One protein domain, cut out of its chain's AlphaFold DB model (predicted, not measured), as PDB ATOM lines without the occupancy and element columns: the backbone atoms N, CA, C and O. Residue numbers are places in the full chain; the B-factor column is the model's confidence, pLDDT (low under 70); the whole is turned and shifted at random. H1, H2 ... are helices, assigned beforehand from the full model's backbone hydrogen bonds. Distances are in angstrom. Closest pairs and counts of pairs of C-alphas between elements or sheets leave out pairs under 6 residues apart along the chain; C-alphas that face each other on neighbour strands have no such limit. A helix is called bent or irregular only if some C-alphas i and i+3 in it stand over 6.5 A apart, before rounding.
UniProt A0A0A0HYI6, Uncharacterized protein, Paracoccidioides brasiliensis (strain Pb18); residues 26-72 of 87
ATOM      1  N   PHE A  26     -28.883  36.470   4.893       66.56
ATOM      2  CA  PHE A  26     -27.619  37.148   5.168       66.56
ATOM      3  C   PHE A  26     -26.380  36.323   4.774       66.56
ATOM      4  O   PHE A  26     -25.456  36.846   4.157       66.56
ATOM      5  N   ILE A  27     -26.366  35.016   5.069       67.00
ATOM      6  CA  ILE A  27     -25.207  34.149   4.781       67.00
ATOM      7  C   ILE A  27     -25.057  33.916   3.270       67.00
ATOM      8  O   ILE A  27     -23.937  33.864   2.765       67.00
ATOM      9  N   VAL A  28     -26.171  33.812   2.538       74.19
ATOM     10  CA  VAL A  28     -26.176  33.617   1.076       74.19
ATOM     11  C   VAL A  28     -25.706  34.875   0.338       74.19
ATOM     12  O   VAL A  28     -25.005  34.784  -0.666       74.19
ATOM     13  N   GLN A  29     -26.047  36.060   0.847       75.69
ATOM     14  CA  GLN A  29     -25.594  37.317   0.249       75.69
ATOM     15  C   GLN A  29     -24.088  37.534   0.425       75.69
ATOM     16  O   GLN A  29     -23.404  37.904  -0.529       75.69
ATOM     17  N   ILE A  30     -23.552  37.253   1.616       78.00
ATOM     18  CA  ILE A  30     -22.117  37.409   1.893       78.00
ATOM     19  C   ILE A  30     -21.287  36.404   1.092       78.00
ATOM     20  O   ILE A  30     -20.272  36.775   0.505       78.00
ATOM     21  N   SER A  31     -21.720  35.143   1.016       84.25
ATOM     22  CA  SER A  31     -21.011  34.134   0.226       84.25
ATOM     23  C   SER A  31     -21.033  34.455  -1.269       84.25
ATOM     24  O   SER A  31     -20.016  34.276  -1.933       84.25
ATOM     25  N   GLY A  32     -22.136  35.008  -1.783       88.25
ATOM     26  CA  GLY A  32     -22.225  35.496  -3.159       88.25
ATOM     27  C   GLY A  32     -21.241  36.631  -3.462       88.25
ATOM     28  O   GLY A  32     -20.553  36.584  -4.480       88.25
ATOM     29  N   ALA A  33     -21.126  37.619  -2.568       91.25
ATOM     30  CA  ALA A  33     -20.192  38.738  -2.726       91.25
ATOM     31  C   ALA A  33     -18.720  38.293  -2.678       91.25
ATOM     32  O   ALA A  33     -17.893  38.762  -3.457       91.25
ATOM     33  N   ILE A  34     -18.387  37.356  -1.789       92.62
ATOM     34  CA  ILE A  34     -17.032  36.803  -1.697       92.62
ATOM     35  C   ILE A  34     -16.721  35.957  -2.940       92.62
ATOM     36  O   ILE A  34     -15.673  36.131  -3.560       92.62
ATOM     37  N   ALA A  35     -17.636  35.077  -3.351       94.81
ATOM     38  CA  ALA A  35     -17.449  34.227  -4.524       94.81
ATOM     39  C   ALA A  35     -17.282  35.040  -5.816       94.81
ATOM     40  O   ALA A  35     -16.442  34.692  -6.647       94.81
ATOM     41  N   SER A  36     -18.025  36.138  -5.984       95.38
ATOM     42  CA  SER A  36     -17.871  37.012  -7.150       95.38
ATOM     43  C   SER A  36     -16.523  37.732  -7.152       95.38
ATOM     44  O   SER A  36     -15.869  37.779  -8.193       95.38
ATOM     45  N   ALA A  37     -16.050  38.210  -5.996       96.00
ATOM     46  CA  ALA A  37     -14.734  38.832  -5.876       96.00
ATOM     47  C   ALA A  37     -13.604  37.860  -6.262       96.00
ATOM     48  O   ALA A  37     -12.711  38.212  -7.041       96.00
ATOM     49  N   PHE A  38     -13.666  36.613  -5.790       96.88
ATOM     50  CA  PHE A  38     -12.714  35.571  -6.190       96.88
ATOM     51  C   PHE A  38     -12.857  35.175  -7.665       96.88
ATOM     52  O   PHE A  38     -11.851  34.973  -8.343       96.88
ATOM     53  N   GLY A  39     -14.079  35.117  -8.197       97.12
ATOM     54  CA  GLY A  39     -14.324  34.813  -9.606       97.12
ATOM     55  C   GLY A  39     -13.731  35.864 -10.546       97.12
ATOM     56  O   GLY A  39     -13.012  35.517 -11.481       97.12
ATOM     57  N   VAL A  40     -13.969  37.148 -10.266       97.06
ATOM     58  CA  VAL A  40     -13.443  38.261 -11.073       97.06
ATOM     59  C   VAL A  40     -11.920  38.328 -10.985       97.06
ATOM     60  O   VAL A  40     -11.255  38.401 -12.016       97.06
ATOM     61  N   SER A  41     -11.351  38.256  -9.778       97.06
ATOM     62  CA  SER A  41      -9.892  38.303  -9.602       97.06
ATOM     63  C   SER A  41      -9.186  37.138 -10.299       97.06
ATOM     64  O   SER A  41      -8.206  37.360 -11.009       97.06
ATOM     65  N   THR A  42      -9.722  35.919 -10.187       96.94
ATOM     66  CA  THR A  42      -9.167  34.738 -10.867       96.94
ATOM     67  C   THR A  42      -9.292  34.851 -12.385       96.94
ATOM     68  O   THR A  42      -8.356  34.503 -13.101       96.94
ATOM     69  N   ALA A  43     -10.410  35.371 -12.898       94.56
ATOM     70  CA  ALA A  43     -10.596  35.572 -14.333       94.56
ATOM     71  C   ALA A  43      -9.568  36.558 -14.908       94.56
ATOM     72  O   ALA A  43      -8.935  36.265 -15.920       94.56
ATOM     73  N   ILE A  44      -9.354  37.695 -14.238       93.94
ATOM     74  CA  ILE A  44      -8.349  38.683 -14.651       93.94
ATOM     75  C   ILE A  44      -6.949  38.064 -14.600       93.94
ATOM     76  O   ILE A  44      -6.206  38.144 -15.577       93.94
ATOM     77  N   PHE A  45      -6.609  37.393 -13.498       94.94
ATOM     78  CA  PHE A  45      -5.330  36.703 -13.340       94.94
ATOM     79  C   PHE A  45      -5.074  35.700 -14.474       94.94
ATOM     80  O   PHE A  45      -4.017  35.731 -15.100       94.94
ATOM     81  N   ALA A  46      -6.058  34.858 -14.797       93.81
ATOM     82  CA  ALA A  46      -5.940  33.873 -15.865       93.81
ATOM     83  C   ALA A  46      -5.691  34.530 -17.230       93.81
ATOM     84  O   ALA A  46      -4.806  34.098 -17.966       93.81
ATOM     85  N   VAL A  47      -6.426  35.593 -17.562       90.25
ATOM     86  CA  VAL A  47      -6.249  36.312 -18.832       90.25
ATOM     87  C   VAL A  47      -4.850  36.938 -18.940       90.25
ATOM     88  O   VAL A  47      -4.251  36.878 -20.011       90.25
ATOM     89  N   PHE A  48      -4.296  37.474 -17.846       87.56
ATOM     90  CA  PHE A  48      -2.934  38.021 -17.831       87.56
ATOM     91  C   PHE A  48      -1.860  36.944 -18.021       87.56
ATOM     92  O   PHE A  48      -0.991  37.096 -18.874       87.56
ATOM     93  N   PHE A  49      -1.932  35.837 -17.277       88.81
ATOM     94  CA  PHE A  49      -0.927  34.769 -17.362       88.81
ATOM     95  C   PHE A  49      -0.996  34.002 -18.682       88.81
ATOM     96  O   PHE A  49       0.034  33.646 -19.253       88.81
ATOM     97  N   PHE A  50      -2.200  33.776 -19.210       88.00
ATOM     98  CA  PHE A  50      -2.362  33.127 -20.506       88.00
ATOM     99  C   PHE A  50      -2.174  34.076 -21.695       88.00
ATOM    100  O   PHE A  50      -2.194  33.606 -22.828       88.00
ATOM    101  N   GLY A  51      -1.914  35.369 -21.482       82.69
ATOM    102  CA  GLY A  51      -1.578  36.315 -22.555       82.69
ATOM    103  C   GLY A  51      -0.311  35.953 -23.345       82.69
ATOM    104  O   GLY A  51      -0.165  36.364 -24.498       82.69
ATOM    105  N   GLU A  52       0.567  35.126 -22.771       83.00
ATOM    106  CA  GLU A  52       1.730  34.546 -23.458       83.00
ATOM    107  C   GLU A  52       1.342  33.455 -24.468       83.00
ATOM    108  O   GLU A  52       2.037  33.226 -25.461       83.00
ATOM    109  N   VAL A  53       0.196  32.797 -24.269       86.81
ATOM    110  CA  VAL A  53      -0.305  31.789 -25.200       86.81
ATOM    111  C   VAL A  53      -0.875  32.507 -26.429       86.81
ATOM    112  O   VAL A  53      -1.844  33.264 -26.311       86.81
ATOM    113  N   PRO A  54      -0.354  32.243 -27.644       83.81
ATOM    114  CA  PRO A  54      -0.725  33.001 -28.839       83.81
ATOM    115  C   PRO A  54      -2.220  32.919 -29.178       83.81
ATOM    116  O   PRO A  54      -2.742  33.823 -29.825       83.81
ATOM    117  N   ARG A  55      -2.917  31.866 -28.730       88.19
ATOM    118  CA  ARG A  55      -4.366  31.711 -28.909       88.19
ATOM    119  C   ARG A  55      -5.163  32.695 -28.045       88.19
ATOM    120  O   ARG A  55      -5.973  33.444 -28.570       88.19
ATOM    121  N   VAL A  56      -4.869  32.776 -26.748       88.44
ATOM    122  CA  VAL A  56      -5.571  33.685 -25.821       88.44
ATOM    123  C   VAL A  56      -5.297  35.148 -26.167       88.44
ATOM    124  O   VAL A  56      -6.211  35.975 -26.135       88.44
ATOM    125  N   ARG A  57      -4.067  35.466 -26.592       87.88
ATOM    126  CA  ARG A  57      -3.726  36.807 -27.070       87.88
ATOM    127  C   ARG A  57      -4.583  37.239 -28.256       87.88
ATOM    128  O   ARG A  57      -5.138  38.334 -28.231       87.88
ATOM    129  N   LYS A  58      -4.701  36.386 -29.278       88.44
ATOM    130  CA  LYS A  58      -5.442  36.731 -30.497       88.44
ATOM    131  C   LYS A  58      -6.956  36.747 -30.299       88.44
ATOM    132  O   LYS A  58      -7.625  37.621 -30.843       88.44
ATOM    133  N   ASP A  59      -7.477  35.815 -29.511       88.19
ATOM    134  CA  ASP A  59      -8.921  35.620 -29.389       88.19
ATOM    135  C   ASP A  59      -9.559  36.570 -28.365       88.19
ATOM    136  O   ASP A  59     -10.683  37.027 -28.572       88.19
ATOM    137  N   ILE A  60      -8.847  36.892 -27.277       88.38
ATOM    138  CA  ILE A  60      -9.382  37.681 -26.158       88.38
ATOM    139  C   ILE A  60      -8.726  39.062 -26.097       88.38
ATOM    140  O   ILE A  60      -9.424  40.070 -26.174       88.38
ATOM    141  N   LEU A  61      -7.396  39.131 -25.981       85.06
ATOM    142  CA  LEU A  61      -6.698  40.395 -25.695       85.06
ATOM    143  C   LEU A  61      -6.734  41.377 -26.876       85.06
ATOM    144  O   LEU A  61      -7.022  42.555 -26.683       85.06
ATOM    145  N   MET A  62      -6.540  40.894 -28.106       87.25
ATOM    146  CA  MET A  62      -6.631  41.716 -29.325       87.25
ATOM    147  C   MET A  62      -8.057  42.200 -29.634       87.25
ATOM    148  O   MET A  62      -8.231  43.135 -30.411       87.25
ATOM    149  N   LYS A  63      -9.089  41.598 -29.028       89.56
ATOM    150  CA  LYS A  63     -10.496  41.994 -29.217       89.56
ATOM    151  C   LYS A  63     -10.906  43.185 -28.337       89.56
ATOM    152  O   LYS A  63     -12.008  43.707 -28.495       89.56
ATOM    153  N   ILE A  64     -10.056  43.597 -27.394       87.75
ATOM    154  CA  ILE A  64     -10.356  44.678 -26.451       87.75
ATOM    155  C   ILE A  64     -10.138  46.027 -27.159       87.75
ATOM    156  O   ILE A  64      -9.012  46.313 -27.565       87.75
ATOM    157  N   PRO A  65     -11.161  46.896 -27.274       82.62
ATOM    158  CA  PRO A  65     -11.111  48.076 -28.147       82.62
ATOM    159  C   PRO A  65     -10.114  49.162 -27.712       82.62
ATOM    160  O   PRO A  65      -9.786  50.032 -28.508       82.62
ATOM    161  N   ILE A  66      -9.633  49.129 -26.463       86.25
ATOM    162  CA  ILE A  66      -8.722  50.148 -25.912       86.25
ATOM    163  C   ILE A  66      -7.260  49.694 -25.974       86.25
ATOM    164  O   ILE A  66      -6.377  50.493 -26.266       86.25
ATOM    165  N   ILE A  67      -6.997  48.416 -25.695       84.12
ATOM    166  CA  ILE A  67      -5.630  47.895 -25.560       84.12
ATOM    167  C   ILE A  67      -5.243  46.902 -26.658       84.12
ATOM    168  O   ILE A  67      -4.064  46.615 -26.794       84.12
ATOM    169  N   GLY A  68      -6.172  46.410 -27.482       80.62
ATOM    170  CA  GLY A  68      -5.931  45.278 -28.384       80.62
ATOM    171  C   GLY A  68      -4.767  45.450 -29.365       80.62
ATOM    172  O   GLY A  68      -4.074  44.475 -29.649       80.62
ATOM    173  N   GLY A  69      -4.490  46.681 -29.806       82.00
ATOM    174  CA  GLY A  69      -3.388  46.983 -30.728       82.00
ATOM    175  C   GLY A  69      -1.983  46.788 -30.145       82.00
ATOM    176  O   GLY A  69      -1.053  46.507 -30.888       82.00
ATOM    177  N   TYR A  70      -1.794  46.855 -28.822       82.25
ATOM    178  CA  TYR A  70      -0.465  46.619 -28.224       82.25
ATOM    179  C   TYR A  70      -0.067  45.135 -28.246       82.25
ATOM    180  O   TYR A  70       1.113  44.797 -28.201       82.25
ATOM    181  N   TRP A  71      -1.040  44.230 -28.359       82.94
ATOM    182  CA  TRP A  71      -0.812  42.785 -28.397       82.94
ATOM    183  C   TRP A  71      -0.652  42.259 -29.839       82.94
ATOM    184  O   TRP A  71      -0.468  41.051 -30.042       82.94
ATOM    185  N   GLU A  72      -0.687  43.147 -30.838       83.88
ATOM    186  CA  GLU A  72      -0.492  42.827 -32.248       83.88
ATOM    187  C   GLU A  72       0.999  42.642 -32.577       83.88
ATOM    188  O   GLU A  72       1.819  43.552 -32.478       83.88
TER     189      GLU A  72
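This is residues 26 to 72 of the 87 residues of an uncharacterized protein of Paracoccidioides brasiliensis (strain Pb18) (UniProt A0A0A0HYI6). One long helix, H1, sticks out as an arm with its residues 26 to 45 and makes most of the length; at its far end sits a small head. There H2 meets H1 at a corner and folds partly back, and after a loop the chain comes round to the very short H3, which is near H2. The printed part has 47 residues with three named helices, H1, H2 and H3 in that order along the chain, and no named strand; the class is all helix. The whole is only just extended, close to loose, with a radius of gyration of the C-alphas of 14.6 A, and the C-alphas span 46 by 20 by 12 A.

Start from H1, residues 26 to 52, and look at its residues 47 to 51, with which alone it touches H2, residues 54 to 59. The two touch only at the corner by their link, with 4 pairs of C-alphas within 8 A; the closest are those of Gly 51 and Arg 57, 5.0 A apart. Their lines stand at a steep tilt of 58 degrees, and they run opposite ways. Go on to H3, residues 68 to 71: it is close to H2 but not clearly touching, and the closest C-alphas, those of Arg 57 and Trp 71, are 6.8 A apart. H1 and H3 are apart. In the backbone, every O i to N i+4 pair of H2 is within hydrogen-bond range, as are 22 of 23 in H1, while H3 with its four residues is too short for such a pair.

Find C-alpha 26 at (-27.619, 37.148, 5.168); from there H1 runs 41.1 A to C-alpha 52 at (1.730, 34.546, -23.458). Near that end H1 is irregular, but only just: C-alphas 49 and 52 are 6.7 A apart. Past Val 53, H2 begins at Pro 54 and runs 8.6 A from first to last C-alpha, to Asp 59. H3 begins at Gly 68 and, 5.7 A from its first C-alpha, ends at C-alpha 71, at (-0.812, 42.785, -28.397).

Look to Phe 26 and Glu 72 for the two C-alphas farthest apart, 46.6 A. The printed part runs from residue 26 to residue 72 and has no cut. The link from H1 to H2 is tight, with 1 residue, and the link from H2 to H3 is short, with 8 residues. In the B-factor column the mean pLDDT of the printed part of this model is 87.3, and residues 26 to 27 are under 70.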